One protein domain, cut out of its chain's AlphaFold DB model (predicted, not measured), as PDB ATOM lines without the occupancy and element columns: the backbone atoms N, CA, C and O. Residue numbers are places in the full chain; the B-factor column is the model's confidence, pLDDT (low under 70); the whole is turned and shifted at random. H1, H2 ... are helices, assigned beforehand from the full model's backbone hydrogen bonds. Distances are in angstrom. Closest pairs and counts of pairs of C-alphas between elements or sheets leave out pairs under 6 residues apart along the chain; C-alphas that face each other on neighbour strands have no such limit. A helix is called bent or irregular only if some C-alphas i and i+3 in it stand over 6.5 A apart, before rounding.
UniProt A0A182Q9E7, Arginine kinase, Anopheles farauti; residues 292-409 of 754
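This is residues 292 to 409 of the 754 residues of the protein "Arginine kinase" of Anopheles farauti (UniProt A0A182Q9E7). Three helices at steep angles to one another make the core: H5 in the middle, touched by H1 and by H3, with the far end of H1 meeting H3. Beside this core stands a second pair, H4 and H8, while the short H2, H6 and H7 lie round the edges and loops around Asn 320 and Arg 355 make the two far ends. The printed part has 118 residues with eight named helices, H1 to H8 in order along the chain, and no named strand; the class is all helix, with 71 residues in helices. It is compact, with a radius of gyration of the C-alphas of 14.4 A, yet elongated, spanning 44 by 28 by 25 A.

H1, residues 292 to 304, touches H3, residues 326 to 338, with residues 303 to 304 alone; their closest C-alphas, of Ile 304 and Thr 334, are 4.8 A apart, and the lines are about perpendicular at 77 degrees. H5, residues 360 to 368, touches H1 at a steep tilt of 45 degrees, the same way, closest at the C-alphas of Leu 297 and Phe 361, 6.4 A. H5 also touches H3, through residues 330 to 334 of H3 alone, closest at the C-alphas of Ile 333 and Ala 367, 6.4 A; they run opposite ways at 36 degrees, only just a steep tilt. H4, residues 343 to 349, touches H8, residues 397 to 407, at a steep tilt of 65 degrees, opposite ways; the closest C-alphas, of Val 345 and Glu 398, are 6.4 A apart. H2, residues 308 to 314, and H6, residues 375 to 381, are both near H3, and H7, residues 392 to 395, is near H8; their closest C-alphas are Ile 308 and Val 331 at 6.9 A, Ala 326 and Lys 375 at 6.5 A, and Phe 393 and Leu 400 at 6.7 A. H2 and H6 are apart. Every O i to N i+4 pair is within hydrogen-bond range in H1, H2, H3 and H6, against 2 of 3 in H4, 5 of 7 in H8 and 2 of 5 in H5, where 4 of 6 O i to N i+3 pairs are within range; H7 is too short for an O i to N i+4 pair.

H1 begins at C-alpha 292 (99.055, 152.323, 96.664) and is 18.4 A long; H3 is 18.8 A, H8 14.6 A and H5 12.0 A. H5 is irregular, with C-alphas 363 and 366 7.7 A apart. H8 ends at C-alpha 407 (121.667, 156.112, 118.007).

The C-alphas farthest apart, of Asn 320 and Arg 355, are 46.0 A apart. The printed part has no cut; the link from H2 to H3, 11 residues, is long. Mean pLDDT of the printed part is 80.2, and residues 308 to 330 and 370 to 375 are under 70.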
ATOM      1  N   ASP A 292      97.837 151.839  97.312       86.88
ATOM      2  CA  ASP A 292      99.055 152.323  96.664       86.88
ATOM      3  C   ASP A 292     100.153 152.627  97.691       86.88
ATOM      4  O   ASP A 292     101.301 152.190  97.523       86.88
ATOM      5  N   THR A 293      99.809 153.281  98.802       88.38
ATOM      6  CA  THR A 293     100.736 153.557  99.907       88.38
ATOM      7  C   THR A 293     101.176 152.266 100.585       88.38
ATOM      8  O   THR A 293     102.375 152.047 100.766       88.38
ATOM      9  N   LEU A 294     100.255 151.345 100.894       92.12
ATOM     10  CA  LEU A 294     100.606 150.047 101.488       92.12
ATOM     11  C   LEU A 294     101.504 149.210 100.566       92.12
ATOM     12  O   LEU A 294     102.464 148.585 101.025       92.12
ATOM     13  N   THR A 295     101.236 149.225  99.258       93.75
ATOM     14  CA  THR A 295     102.088 148.560  98.262       93.75
ATOM     15  C   THR A 295     103.474 149.202  98.215       93.75
ATOM     16  O   THR A 295     104.484 148.499  98.135       93.75
ATOM     17  N   THR A 296     103.542 150.530  98.302       93.31
ATOM     18  CA  THR A 296     104.802 151.278  98.360       93.31
ATOM     19  C   THR A 296     105.592 150.936  99.620       93.31
ATOM     20  O   THR A 296     106.773 150.612  99.518       93.31
ATOM     21  N   LEU A 297     104.944 150.871 100.783       95.31
ATOM     22  CA  LEU A 297     105.568 150.455 102.039       95.31
ATOM     23  C   LEU A 297     106.131 149.030 101.970       95.31
ATOM     24  O   LEU A 297     107.245 148.793 102.435       95.31
ATOM     25  N   GLU A 298     105.420 148.078 101.359       96.00
ATOM     26  CA  GLU A 298     105.945 146.717 101.150       96.00
ATOM     27  C   GLU A 298     107.161 146.710 100.204       96.00
ATOM     28  O   GLU A 298     108.095 145.931 100.406       96.00
ATOM     29  N   ARG A 299     107.207 147.590  99.191       93.50
ATOM     30  CA  ARG A 299     108.410 147.772  98.354       93.50
ATOM     31  C   ARG A 299     109.566 148.362  99.162       93.50
ATOM     32  O   ARG A 299     110.673 147.836  99.078       93.50
ATOM     33  N   CYS A 300     109.319 149.392  99.973       93.00
ATOM     34  CA  CYS A 300     110.322 149.981 100.866       93.00
ATOM     35  C   CYS A 300     110.890 148.936 101.831       93.00
ATOM     36  O   CYS A 300     112.105 148.819 101.961       93.00
ATOM     37  N   PHE A 301     110.033 148.113 102.444       94.56
ATOM     38  CA  PHE A 301     110.464 147.027 103.323       94.56
ATOM     39  C   PHE A 301     111.393 146.039 102.605       94.56
ATOM     40  O   PHE A 301     112.425 145.661 103.154       94.56
ATOM     41  N   LYS A 302     111.073 145.654 101.362       91.75
ATOM     42  CA  LYS A 302     111.944 144.783 100.557       91.75
ATOM     43  C   LYS A 302     113.307 145.418 100.286       91.75
ATOM     44  O   LYS A 302     114.304 144.735 100.455       91.75
ATOM     45  N   ILE A 303     113.347 146.703  99.928       87.56
ATOM     46  CA  ILE A 303     114.599 147.443  99.683       87.56
ATOM     47  C   ILE A 303     115.456 147.514 100.955       87.56
ATOM     48  O   ILE A 303     116.671 147.351 100.894       87.56
ATOM     49  N   ILE A 304     114.833 147.742 102.115       88.88
ATOM     50  CA  ILE A 304     115.532 147.798 103.409       88.88
ATOM     51  C   ILE A 304     116.210 146.460 103.737       88.88
ATOM     52  O   ILE A 304     117.304 146.450 104.293       88.88
ATOM     53  N   HIS A 305     115.572 145.344 103.378       89.06
ATOM     54  CA  HIS A 305     116.048 143.984 103.657       89.06
ATOM     55  C   HIS A 305     116.753 143.312 102.465       89.06
ATOM     56  O   HIS A 305     117.054 142.120 102.534       89.06
ATOM     57  N   GLU A 306     117.019 144.041 101.379       82.88
ATOM     58  CA  GLU A 306     117.698 143.499 100.200       82.88
ATOM     59  C   GLU A 306     119.155 143.130 100.552       82.88
ATOM     60  O   GLU A 306     119.848 143.917 101.209       82.88
ATOM     61  N   PRO A 307     119.652 141.944 100.149       73.88
ATOM     62  CA  PRO A 307     121.038 141.562 100.387       73.88
ATOM     63  C   PRO A 307     122.010 142.592  99.804       73.88
ATOM     64  O   PRO A 307     121.830 143.064  98.682       73.88
ATOM     65  N   ILE A 308     123.086 142.893 100.537       66.50
ATOM     66  CA  ILE A 308     124.094 143.890 100.134       66.50
ATOM     67  C   ILE A 308     124.623 143.608  98.717       66.50
ATOM     68  O   ILE A 308     124.740 144.532  97.915       66.50
ATOM     69  N   ASP A 309     124.866 142.339  98.374       63.03
ATOM     70  CA  ASP A 309     125.372 141.931  97.056       63.03
ATOM     71  C   ASP A 309     124.389 142.210  95.906       63.03
ATOM     72  O   ASP A 309     124.811 142.444  94.772       63.03
ATOM     73  N   GLU A 310     123.081 142.176  96.170       60.84
ATOM     74  CA  GLU A 310     122.038 142.491  95.186       60.84
ATOM     75  C   GLU A 310     121.837 144.003  95.066       60.84
ATOM     76  O   GLU A 310     121.783 144.527  93.952       60.84
ATOM     77  N   LEU A 311     121.885 144.722  96.192       59.34
ATOM     78  CA  LEU A 311     121.801 146.180  96.234       59.34
ATOM     79  C   LEU A 311     122.993 146.848  95.513       59.34
ATOM     80  O   LEU A 311     122.838 147.846  94.813       59.34
ATOM     81  N   VAL A 312     124.196 146.274  95.622       58.44
ATOM     82  CA  VAL A 312     125.396 146.740  94.899       58.44
ATOM     83  C   VAL A 312     125.260 146.518  93.383       58.44
ATOM     84  O   VAL A 312     125.672 147.376  92.598       58.44
ATOM     85  N   LYS A 313     124.633 145.411  92.955       57.78
ATOM     86  CA  LYS A 313     124.354 145.120  91.535       57.78
ATOM     87  C   LYS A 313     123.270 146.031  90.961       57.78
ATOM     88  O   LYS A 313     123.430 146.517  89.843       57.78
ATOM     89  N   SER A 314     122.193 146.283  91.706       53.91
ATOM     90  CA  SER A 314     121.063 147.103  91.250       53.91
ATOM     91  C   SER A 314     121.412 148.589  91.126       53.91
ATOM     92  O   SER A 314     120.829 149.284  90.292       53.91
ATOM     93  N   VAL A 315     122.410 149.071  91.877       52.62
ATOM     94  CA  VAL A 315     122.928 150.446  91.755       52.62
ATOM     95  C   VAL A 315     124.112 150.559  90.770       52.62
ATOM     96  O   VAL A 315     124.646 151.647  90.565       52.62
ATOM     97  N   GLY A 316     124.501 149.470  90.093       43.94
ATOM     98  CA  GLY A 316     125.507 149.505  89.022       43.94
ATOM     99  C   GLY A 316     126.925 149.844  89.498       43.94
ATOM    100  O   GLY A 316     127.638 150.591  88.831       43.94
ATOM    101  N   LEU A 317     127.341 149.329  90.660       38.66
ATOM    102  CA  LEU A 317     128.674 149.579  91.219       38.66
ATOM    103  C   LEU A 317     129.714 148.535  90.759       38.66
ATOM    104  O   LEU A 317     129.411 147.340  90.713       38.66
ATOM    105  N   PRO A 318     130.977 148.934  90.512       36.34
ATOM    106  CA  PRO A 318     132.102 148.002  90.473       36.34
ATOM    107  C   PRO A 318     132.258 147.312  91.834       36.34
ATOM    108  O   PRO A 318     132.164 147.965  92.872       36.34
ATOM    109  N   THR A 319     132.595 146.021  91.847       40.75
ATOM    110  CA  THR A 319     132.751 145.167  93.047       40.75
ATOM    111  C   THR A 319     133.836 145.616  94.045       40.75
ATOM    112  O   THR A 319     134.049 144.951  95.051       40.75
ATOM    113  N   ASN A 320     134.510 146.743  93.785       37.62
ATOM    114  CA  ASN A 320     135.574 147.342  94.598       37.62
ATOM    115  C   ASN A 320     135.202 148.752  95.112       37.62
ATOM    116  O   ASN A 320     136.082 149.591  95.303       37.62
ATOM    117  N   SER A 321     133.913 149.069  95.278       33.47
ATOM    118  CA  SER A 321     133.490 150.403  95.721       33.47
ATOM    119  C   SER A 321     133.987 150.721  97.139       33.47
ATOM    120  O   SER A 321     133.704 149.991  98.087       33.47
ATOM    121  N   VAL A 322     134.715 151.831  97.259       35.59
ATOM    122  CA  VAL A 322     135.344 152.345  98.485       35.59
ATOM    123  C   VAL A 322     134.277 152.781  99.515       35.59
ATOM    124  O   VAL A 322     133.278 153.392  99.117       35.59
ATOM    125  N   PRO A 323     134.464 152.518 100.827       34.16
ATOM    126  CA  PRO A 323     133.625 153.095 101.881       34.16
ATOM    127  C   PRO A 323     133.675 154.633 101.818       34.16
ATOM    128  O   PRO A 323     134.734 155.199 102.065       34.16
ATOM    129  N   GLY A 324     132.560 155.298 101.478       43.16
ATOM    130  CA  GLY A 324     132.500 156.769 101.318       43.16
ATOM    131  C   GLY A 324     131.772 157.291 100.064       43.16
ATOM    132  O   GLY A 324     131.481 158.487  99.954       43.16
ATOM    133  N   SER A 325     131.408 156.414  99.122       46.53
ATOM    134  CA  SER A 325     130.503 156.752  98.007       46.53
ATOM    135  C   SER A 325     129.067 157.006  98.496       46.53
ATOM    136  O   SER A 325     128.600 156.333  99.415       46.53
ATOM    137  N   ALA A 326     128.332 157.915  97.846       44.81
ATOM    138  CA  ALA A 326     126.927 158.204  98.159       44.81
ATOM    139  C   ALA A 326     126.043 156.932  98.074       44.81
ATOM    140  O   ALA A 326     125.137 156.720  98.878       44.81
ATOM    141  N   THR A 327     126.393 155.989  97.191       49.25
ATOM    142  CA  THR A 327     125.747 154.669  97.112       49.25
ATOM    143  C   THR A 327     126.067 153.757  98.307       49.25
ATOM    144  O   THR A 327     125.220 152.972  98.725       49.25
ATOM    145  N   SER A 328     127.268 153.864  98.891       58.28
ATOM    146  CA  SER A 328     127.673 153.107 100.088       58.28
ATOM    147  C   SER A 328     126.949 153.598 101.347       58.28
ATOM    148  O   SER A 328     126.631 152.783 102.213       58.28
ATOM    149  N   LEU A 329     126.632 154.898 101.422       63.69
ATOM    150  CA  LEU A 329     125.842 155.476 102.514       63.69
ATOM    151  C   LEU A 329     124.414 154.932 102.530       63.69
ATOM    152  O   LEU A 329     123.952 154.493 103.579       63.69
ATOM    153  N   ARG A 330     123.753 154.848 101.368       67.75
ATOM    154  CA  ARG A 330     122.412 154.249 101.265       67.75
ATOM    155  C   ARG A 330     122.381 152.815 101.795       67.75
ATOM    156  O   ARG A 330     121.521 152.498 102.603       67.75
ATOM    157  N   VAL A 331     123.334 151.973 101.383       70.44
ATOM    158  CA  VAL A 331     123.438 150.574 101.851       70.44
ATOM    159  C   VAL A 331     123.641 150.508 103.368       70.44
ATOM    160  O   VAL A 331     123.044 149.671 104.043       70.44
ATOM    161  N   LEU A 332     124.477 151.394 103.916       73.31
ATOM    162  CA  LEU A 332     124.727 151.463 105.353       73.31
ATOM    163  C   LEU A 332     123.459 151.858 106.120       73.31
ATOM    164  O   LEU A 332     123.130 151.220 107.118       73.31
ATOM    165  N   ILE A 333     122.746 152.874 105.635       79.69
ATOM    166  CA  ILE A 333     121.496 153.363 106.220       79.69
ATOM    167  C   ILE A 333     120.424 152.269 106.172       79.69
ATOM    168  O   ILE A 333     119.856 151.931 107.208       79.69
ATOM    169  N   THR A 334     120.163 151.661 105.010       82.56
ATOM    170  CA  THR A 334     119.117 150.632 104.890       82.56
ATOM    171  C   THR A 334     119.431 149.398 105.734       82.56
ATOM    172  O   THR A 334     118.559 148.918 106.457       82.56
ATOM    173  N   SER A 335     120.689 148.947 105.749       81.88
ATOM    174  CA  SER A 335     121.137 147.856 106.623       81.88
ATOM    175  C   SER A 335     120.971 148.195 108.111       81.88
ATOM    176  O   SER A 335     120.562 147.342 108.904       81.88
ATOM    177  N   TYR A 336     121.227 149.447 108.496       85.62
ATOM    178  CA  TYR A 336     121.008 149.921 109.860       85.62
ATOM    179  C   TYR A 336     119.519 149.898 110.238       85.62
ATOM    180  O   TYR A 336     119.168 149.350 111.284       85.62
ATOM    181  N   LEU A 337     118.632 150.397 109.369       91.06
ATOM    182  CA  LEU A 337     117.180 150.367 109.589       91.06
ATOM    183  C   LEU A 337     116.629 148.937 109.685       91.06
ATOM    184  O   LEU A 337     115.773 148.667 110.532       91.06
ATOM    185  N   ALA A 338     117.151 148.000 108.885       90.81
ATOM    186  CA  ALA A 338     116.730 146.597 108.880       90.81
ATOM    187  C   ALA A 338     116.881 145.906 110.250       90.81
ATOM    188  O   ALA A 338     116.107 145.002 110.578       90.81
ATOM    189  N   ARG A 339     117.834 146.354 111.088       90.12
ATOM    190  CA  ARG A 339     118.028 145.844 112.462       90.12
ATOM    191  C   ARG A 339     116.797 146.071 113.346       90.12
ATOM    192  O   ARG A 339     116.511 145.235 114.210       90.12
ATOM    193  N   PHE A 340     116.082 147.175 113.125       93.75
ATOM    194  CA  PHE A 340     114.970 147.633 113.965       93.75
ATOM    195  C   PHE A 340     113.609 147.410 113.299       93.75
ATOM    196  O   PHE A 340     112.665 146.971 113.957       93.75
ATOM    197  N   LEU A 341     113.508 147.614 111.984       95.25
ATOM    198  CA  LEU A 341     112.278 147.413 111.220       95.25
ATOM    199  C   LEU A 341     112.142 145.954 110.752       95.25
ATOM    200  O   LEU A 341     112.188 145.642 109.563       95.25
ATOM    201  N   LYS A 342     111.991 145.030 111.705       95.75
ATOM    202  CA  LYS A 342     111.736 143.602 111.424       95.75
ATOM    203  C   LYS A 342     110.317 143.401 110.891       95.75
ATOM    204  O   LYS A 342     109.437 144.199 111.195       95.75
ATOM    205  N   ARG A 343     110.047 142.288 110.192       96.56
ATOM    206  CA  ARG A 343     108.700 141.968 109.664       96.56
ATOM    207  C   ARG A 343     107.601 142.072 110.730       96.56
ATOM    208  O   ARG A 343     106.565 142.672 110.481       96.56
ATOM    209  N   SER A 344     107.867 141.563 111.935       96.25
ATOM    210  CA  SER A 344     106.939 141.621 113.074       96.25
ATOM    211  C   SER A 344     106.652 143.035 113.585       96.25
ATOM    212  O   SER A 344     105.596 143.258 114.170       96.25
ATOM    213  N   VAL A 345     107.578 143.979 113.393       96.06
ATOM    214  CA  VAL A 345     107.389 145.401 113.707       96.06
ATOM    215  C   VAL A 345     106.674 146.078 112.542       96.06
ATOM    216  O   VAL A 345     105.636 146.696 112.742       96.06
ATOM    217  N   PHE A 346     107.171 145.885 111.319       96.81
ATOM    218  CA  PHE A 346     106.615 146.463 110.098       96.81
ATOM    219  C   PHE A 346     105.128 146.142 109.916       96.81
ATOM    220  O   PHE A 346     104.334 147.054 109.715       96.81
ATOM    221  N   ASP A 347     104.719 144.877 110.062       93.75
ATOM    222  CA  ASP A 347     103.312 144.485 109.919       93.75
ATOM    223  C   ASP A 347     102.393 145.158 110.955       93.75
ATOM    224  O   ASP A 347     101.219 145.379 110.656       93.75
ATOM    225  N   LYS A 348     102.919 145.526 112.134       90.31
ATOM    226  CA  LYS A 348     102.175 146.279 113.157       90.31
ATOM    227  C   LYS A 348     102.049 147.755 112.811       90.31
ATOM    228  O   LYS A 348     100.982 148.329 112.998       90.31
ATOM    229  N   VAL A 349     103.135 148.373 112.349       92.62
ATOM    230  CA  VAL A 349     103.195 149.832 112.206       92.62
ATOM    231  C   VAL A 349     102.805 150.340 110.815       92.62
ATOM    232  O   VAL A 349     102.385 151.482 110.692       92.62
ATOM    233  N   LYS A 350     102.875 149.512 109.761       92.94
ATOM    234  CA  LYS A 350     102.637 149.941 108.366       92.94
ATOM    235  C   LYS A 350     101.221 150.447 108.078       92.94
ATOM    236  O   LYS A 350     101.018 151.108 107.072       92.94
ATOM    237  N   LYS A 351     100.249 150.090 108.922       90.25
ATOM    238  CA  LYS A 351      98.849 150.527 108.810       90.25
ATOM    239  C   LYS A 351      98.515 151.705 109.727       90.25
ATOM    240  O   LYS A 351      97.365 152.125 109.762       90.25
ATOM    241  N   ARG A 352      99.478 152.182 110.521       89.62
ATOM    242  CA  ARG A 352      99.262 153.272 111.471       89.62
ATOM    243  C   ARG A 352      99.558 154.616 110.822       89.62
ATOM    244  O   ARG A 352     100.420 154.719 109.949       89.62
ATOM    245  N   GLN A 353      98.850 155.623 111.302       88.44
ATOM    246  CA  GLN A 353      98.907 156.990 110.818       88.44
ATOM    247  C   GLN A 353      98.708 157.942 112.005       88.44
ATOM    248  O   GLN A 353      97.901 157.656 112.894       88.44
ATOM    249  N   THR A 354      99.465 159.034 112.054       88.19
ATOM    250  CA  THR A 354      99.338 160.066 113.096       88.19
ATOM    251  C   THR A 354      98.114 160.943 112.857       88.19
ATOM    252  O   THR A 354      97.538 160.938 111.768       88.19
ATOM    253  N   ARG A 355      97.739 161.770 113.840       82.50
ATOM    254  CA  ARG A 355      96.673 162.779 113.684       82.50
ATOM    255  C   ARG A 355      96.960 163.842 112.616       82.50
ATOM    256  O   ARG A 355      96.067 164.627 112.317       82.50
ATOM    257  N   LEU A 356      98.158 163.890 112.036       82.94
ATOM    258  CA  LEU A 356      98.485 164.773 110.907       82.94
ATOM    259  C   LEU A 356      98.610 164.031 109.576       82.94
ATOM    260  O   LEU A 356      99.054 164.612 108.590       82.94
ATOM    261  N   ASP A 357      98.154 162.781 109.535       84.50
ATOM    262  CA  ASP A 357      98.253 161.854 108.412       84.50
ATOM    263  C   ASP A 357      99.657 161.337 108.082       84.50
ATOM    264  O   ASP A 357      99.813 160.640 107.074       84.50
ATOM    265  N   HIS A 358     100.665 161.566 108.926       90.31
ATOM    266  CA  HIS A 358     101.971 160.968 108.673       90.31
ATOM    267  C   HIS A 358     101.923 159.464 108.917       90.31
ATOM    268  O   HIS A 358     101.459 158.976 109.951       90.31
ATOM    269  N   ASN A 359     102.408 158.716 107.939       93.19
ATOM    270  CA  ASN A 359     102.525 157.271 107.988       93.19
ATOM    271  C   ASN A 359     104.008 156.861 108.003       93.19
ATOM    272  O   ASN A 359     104.919 157.690 108.013       93.19
ATOM    273  N   LEU A 360     104.276 155.553 108.011       95.44
ATOM    274  CA  LEU A 360     105.648 155.048 108.079       95.44
ATOM    275  C   LEU A 360     106.527 155.540 106.911       95.44
ATOM    276  O   LEU A 360     107.733 155.693 107.097       95.44
ATOM    277  N   PHE A 361     105.956 155.785 105.728       95.00
ATOM    278  CA  PHE A 361     106.701 156.263 104.563       95.00
ATOM    279  C   PHE A 361     107.296 157.644 104.831       95.00
ATOM    280  O   PHE A 361     108.482 157.839 104.584       95.00
ATOM    281  N   ASP A 362     106.526 158.550 105.437       93.94
ATOM    282  CA  ASP A 362     106.960 159.915 105.762       93.94
ATOM    283  C   ASP A 362     108.139 159.937 106.751       93.94
ATOM    284  O   ASP A 362     108.926 160.881 106.772       93.94
ATOM    285  N   VAL A 363     108.325 158.852 107.509       95.38
ATOM    286  CA  VAL A 363     109.470 158.660 108.407       95.38
ATOM    287  C   VAL A 363     110.700 158.117 107.667       95.38
ATOM    288  O   VAL A 363     111.819 158.571 107.908       95.38
ATOM    289  N   ILE A 364     110.523 157.129 106.776       94.19
ATOM    290  CA  ILE A 364     111.632 156.344 106.190       94.19
ATOM    291  C   ILE A 364     112.024 156.738 104.765       94.19
ATOM    292  O   ILE A 364     113.041 156.253 104.263       94.19
ATOM    293  N   TRP A 365     111.243 157.581 104.089       90.69
ATOM    294  CA  TRP A 365     111.507 157.969 102.704       90.69
ATOM    295  C   TRP A 365     112.908 158.560 102.468       90.69
ATOM    296  O   TRP A 365     113.424 158.305 101.374       90.69
ATOM    297  N   PRO A 366     113.588 159.265 103.413       87.94
ATOM    298  CA  PRO A 366     114.924 159.780 103.132       87.94
ATOM    299  C   PRO A 366     115.913 158.650 102.818       87.94
ATOM    300  O   PRO A 366     116.653 158.745 101.845       87.94
ATOM    301  N   ALA A 367     115.839 157.524 103.534       85.69
ATOM    302  CA  ALA A 367     116.640 156.332 103.253       85.69
ATOM    303  C   ALA A 367     116.302 155.656 101.911       85.69
ATOM    304  O   ALA A 367     117.096 154.869 101.389       85.69
ATOM    305  N   MET A 368     115.105 155.894 101.361       84.56
ATOM    306  CA  MET A 368     114.632 155.224 100.143       84.56
ATOM    307  C   MET A 368     115.130 155.901  98.866       84.56
ATOM    308  O   MET A 368     115.114 155.272  97.800       84.56
ATOM    309  N   LYS A 369     115.608 157.145  98.969       76.00
ATOM    310  CA  LYS A 369     116.120 157.931  97.846       76.00
ATOM    311  C   LYS A 369     117.283 157.237  97.146       76.00
ATOM    312  O   LYS A 369     118.049 156.468  97.732       76.00
ATOM    313  N   LYS A 370     117.432 157.546  95.858       64.94
ATOM    314  CA  LYS A 370     118.708 157.335  95.172       64.94
ATOM    315  C   LYS A 370     119.686 158.372  95.708       64.94
ATOM    316  O   LYS A 370     119.292 159.510  95.927       64.94
ATOM    317  N   ALA A 371     120.930 157.959  95.919       56.50
ATOM    318  CA  ALA A 371     121.949 158.814  96.506       56.50
ATOM    319  C   ALA A 371     122.052 160.145  95.740       56.50
ATOM    320  O   ALA A 371     122.268 160.145  94.523       56.50
ATOM    321  N   THR A 372     121.843 161.260  96.440       55.75
ATOM    322  CA  THR A 372     121.948 162.603  95.869       55.75
ATOM    323  C   THR A 372     123.422 162.974  95.701       55.75
ATOM    324  O   THR A 372     124.325 162.344  96.263       55.75
ATOM    325  N   LYS A 373     123.704 163.996  94.884       55.19
ATOM    326  CA  LYS A 373     125.065 164.553  94.804       55.19
ATOM    327  C   LYS A 373     125.459 165.264  96.108       55.19
ATOM    328  O   LYS A 373     126.646 165.318  96.421       55.19
ATOM    329  N   GLU A 374     124.482 165.763  96.868       63.78
ATOM    330  CA  GLU A 374     124.691 166.520  98.103       63.78
ATOM    331  C   GLU A 374     124.787 165.597  99.328       63.78
ATOM    332  O   GLU A 374     123.826 165.387 100.066       63.78
ATOM    333  N   LYS A 375     125.987 165.056  99.574       68.12
ATOM    334  CA  LYS A 375     126.247 164.137 100.699       68.12
ATOM    335  C   LYS A 375     125.951 164.739 102.081       68.12
ATOM    336  O   LYS A 375     125.710 163.992 103.025       68.12
ATOM    337  N   ARG A 376     125.987 166.070 102.229       72.44
ATOM    338  CA  ARG A 376     125.861 166.731 103.539       72.44
ATOM    339  C   ARG A 376     124.469 166.604 104.151       72.44
ATOM    340  O   ARG A 376     124.358 166.627 105.373       72.44
ATOM    341  N   LEU A 377     123.420 166.463 103.337       79.25
ATOM    342  CA  LEU A 377     122.061 166.287 103.856       79.25
ATOM    343  C   LEU A 377     121.872 164.898 104.483       79.25
ATOM    344  O   LEU A 377     121.324 164.787 105.576       79.25
ATOM    345  N   ASP A 378     122.380 163.851 103.829       75.44
ATOM    346  CA  ASP A 378     122.338 162.483 104.363       75.44
ATOM    347  C   ASP A 378     123.091 162.381 105.701       75.44
ATOM    348  O   ASP A 378     122.662 161.681 106.621       75.44
ATOM    349  N   GLU A 379     124.191 163.124 105.839       76.75
ATOM    350  CA  GLU A 379     124.948 163.230 107.087       76.75
ATOM    351  C   GLU A 379     124.183 163.977 108.193       76.75
ATOM    352  O   GLU A 379     124.246 163.553 109.348       76.75
ATOM    353  N   ASP A 380     123.448 165.049 107.866       80.56
ATOM    354  CA  ASP A 380     122.622 165.804 108.830       80.56
ATOM    355  C   ASP A 380     121.457 164.953 109.359       80.56
ATOM    356  O   ASP A 380     121.138 164.980 110.549       80.56
ATOM    357  N   LEU A 381     120.875 164.109 108.500       81.88
ATOM    358  CA  LEU A 381     119.859 163.133 108.901       81.88
ATOM    359  C   LEU A 381     120.452 161.942 109.675       81.88
ATOM    360  O   LEU A 381     119.742 161.334 110.481       81.88
ATOM    361  N   ASN A 382     121.743 161.629 109.479       74.62
ATOM    362  CA  ASN A 382     122.576 160.610 110.151       74.62
ATOM    363  C   ASN A 382     122.123 159.145 109.950       74.62
ATOM    364  O   ASN A 382     122.906 158.280 109.565       74.62
ATOM    365  N   VAL A 383     120.844 158.856 110.174       78.44
ATOM    366  CA  VAL A 383     120.227 157.518 110.131       78.44
ATOM    367  C   VAL A 383     119.194 157.372 109.014       78.44
ATOM    368  O   VAL A 383     118.494 156.362 108.951       78.44
ATOM    369  N   GLY A 384     119.088 158.375 108.138       82.38
ATOM    370  CA  GLY A 384     118.207 158.358 106.968       82.38
ATOM    371  C   GLY A 384     116.712 158.325 107.291       82.38
ATOM    372  O   GLY A 384     115.926 157.850 106.474       82.38
ATOM    373  N   ILE A 385     116.319 158.812 108.467       91.62
ATOM    374  CA  ILE A 385     114.914 159.008 108.835       91.62
ATOM    375  C   ILE A 385     114.691 160.442 109.303       91.62
ATOM    376  O   ILE A 385     115.621 161.096 109.778       91.62
ATOM    377  N   VAL A 386     113.452 160.901 109.188       93.56
ATOM    378  CA  VAL A 386     112.992 162.192 109.705       93.56
ATOM    379  C   VAL A 386     111.739 161.974 110.543       93.56
ATOM    380  O   VAL A 386     111.009 161.005 110.336       93.56
ATOM    381  N   ILE A 387     111.507 162.848 111.512       96.19
ATOM    382  CA  ILE A 387     110.301 162.850 112.330       96.19
ATOM    383  C   ILE A 387     109.422 164.022 111.875       96.19
ATOM    384  O   ILE A 387     109.763 165.167 112.171       96.19
ATOM    385  N   PRO A 388     108.338 163.761 111.120       95.12
ATOM    386  CA  PRO A 388     107.509 164.821 110.551       95.12
ATOM    387  C   PRO A 388     106.525 165.467 111.539       95.12
ATOM    388  O   PRO A 388     106.122 166.601 111.314       95.12
ATOM    389  N   ASP A 389     106.145 164.802 112.634       94.19
ATOM    390  CA  ASP A 389     105.297 165.343 113.715       94.19
ATOM    391  C   ASP A 389     105.656 164.712 115.072       94.19
ATOM    392  O   ASP A 389     106.394 163.724 115.114       94.19
ATOM    393  N   TYR A 390     105.179 165.265 116.194       94.81
ATOM    394  CA  TYR A 390     105.525 164.701 117.509       94.81
ATOM    395  C   TYR A 390     104.817 163.372 117.827       94.81
ATOM    396  O   TYR A 390     105.355 162.565 118.590       94.81
ATOM    397  N   ASP A 391     103.640 163.109 117.254       91.94
ATOM    398  CA  ASP A 391     102.877 161.877 117.493       91.94
ATOM    399  C   ASP A 391     103.583 160.646 116.908       91.94
ATOM    400  O   ASP A 391     103.421 159.533 117.420       91.94
ATOM    401  N   VAL A 392     104.444 160.832 115.903       94.19
ATOM    402  CA  VAL A 392     105.312 159.790 115.334       94.19
ATOM    403  C   VAL A 392     106.078 159.019 116.414       94.19
ATOM    404  O   VAL A 392     106.189 157.793 116.317       94.19
ATOM    405  N   PHE A 393     106.563 159.690 117.469       94.06
ATOM    406  CA  PHE A 393     107.301 159.035 118.560       94.06
ATOM    407  C   PHE A 393     106.473 157.978 119.296       94.06
ATOM    408  O   PHE A 393     107.038 156.999 119.786       94.06
ATOM    409  N   VAL A 394     105.153 158.160 119.355       91.31
ATOM    410  CA  VAL A 394     104.225 157.240 120.018       91.31
ATOM    411  C   VAL A 394     103.676 156.222 119.022       91.31
ATOM    412  O   VAL A 394     103.745 155.017 119.265       91.31
ATOM    413  N   VAL A 395     103.199 156.685 117.864       90.94
ATOM    414  CA  VAL A 395     102.546 155.848 116.845       90.94
ATOM    415  C   VAL A 395     103.487 154.763 116.302       90.94
ATOM    416  O   VAL A 395     103.059 153.625 116.068       90.94
ATOM    417  N   PHE A 396     104.777 155.080 116.158       93.44
ATOM    418  CA  PHE A 396     105.804 154.179 115.624       93.44
ATOM    419  C   PHE A 396     106.806 153.704 116.690       93.44
ATOM    420  O   PHE A 396     107.921 153.295 116.352       93.44
ATOM    421  N   GLN A 397     106.436 153.728 117.976       93.06
ATOM    422  CA  GLN A 397     107.354 153.457 119.091       93.06
ATOM    423  C   GLN A 397     108.065 152.093 119.016       93.06
ATOM    424  O   GLN A 397     109.234 151.996 119.388       93.06
ATOM    425  N   GLU A 398     107.420 151.041 118.493       92.56
ATOM    426  CA  GLU A 398     108.035 149.711 118.365       92.56
ATOM    427  C   GLU A 398     109.231 149.700 117.404       92.56
ATOM    428  O   GLU A 398     110.111 148.846 117.525       92.56
ATOM    429  N   PHE A 399     109.262 150.642 116.461       95.06
ATOM    430  CA  PHE A 399     110.380 150.874 115.557       95.06
ATOM    431  C   PHE A 399     111.340 151.937 116.113       95.06
ATOM    432  O   PHE A 399     112.551 151.711 116.155       95.06
ATOM    433  N   LEU A 400     110.809 153.072 116.572       95.12
ATOM    434  CA  LEU A 400     111.614 154.239 116.927       95.12
ATOM    435  C   LEU A 400     112.328 154.111 118.269       95.12
ATOM    436  O   LEU A 400     113.484 154.505 118.358       95.12
ATOM    437  N   VAL A 401     111.709 153.540 119.306       94.88
ATOM    438  CA  VAL A 401     112.343 153.457 120.635       94.88
ATOM    439  C   VAL A 401     113.645 152.641 120.599       94.88
ATOM    440  O   VAL A 401     114.656 153.133 121.109       94.88
ATOM    441  N   PRO A 402     113.698 151.435 119.991       94.69
ATOM    442  CA  PRO A 402     114.956 150.703 119.843       94.69
ATOM    443  C   PRO A 402     115.997 151.456 119.005       94.69
ATOM    444  O   PRO A 402     117.175 151.449 119.357       94.69
ATOM    445  N   LEU A 403     115.570 152.122 117.927       94.00
ATOM    446  CA  LEU A 403     116.456 152.893 117.056       94.00
ATOM    447  C   LEU A 403     117.069 154.085 117.802       94.00
ATOM    448  O   LEU A 403     118.285 154.243 117.793       94.00
ATOM    449  N   ILE A 404     116.252 154.885 118.494       94.62
ATOM    450  CA  ILE A 404     116.685 156.050 119.284       94.62
ATOM    451  C   ILE A 404     117.700 155.624 120.350       94.62
ATOM    452  O   ILE A 404     118.734 156.272 120.512       94.62
ATOM    453  N   LYS A 405     117.460 154.499 121.036       93.31
ATOM    454  CA  LYS A 405     118.424 153.953 122.001       93.31
ATOM    455  C   LYS A 405     119.775 153.633 121.350       93.31
ATOM    456  O   LYS A 405     120.794 154.059 121.887       93.31
ATOM    457  N   ASP A 406     119.802 152.941 120.207       91.19
ATOM    458  CA  ASP A 406     121.059 152.591 119.514       91.19
ATOM    459  C   ASP A 406     121.812 153.852 119.050       91.19
ATOM    460  O   ASP A 406     123.011 153.980 119.296       91.19
ATOM    461  N   VAL A 407     121.095 154.833 118.482       90.69
ATOM    462  CA  VAL A 407     121.667 156.112 118.007       90.69
ATOM    463  C   VAL A 407     122.331 156.904 119.134       90.69
ATOM    464  O   VAL A 407     123.350 157.560 118.915       90.69
ATOM    465  N   HIS A 408     121.796 156.814 120.351       91.75
ATOM    466  CA  HIS A 408     122.366 157.457 121.536       91.75
ATOM    467  C   HIS A 408     123.250 156.532 122.381       91.75
ATOM    468  O   HIS A 408     123.526 156.847 123.540       91.75
ATOM    469  N   CYS A 409     123.720 155.413 121.823       89.69
ATOM    470  CA  CYS A 409     124.607 154.464 122.503       89.69
ATOM    471  C   CYS A 409     124.041 153.961 123.846       89.69
ATOM    472  O   CYS A 409     124.780 153.775 124.814       89.69
TER     473      CYS A 409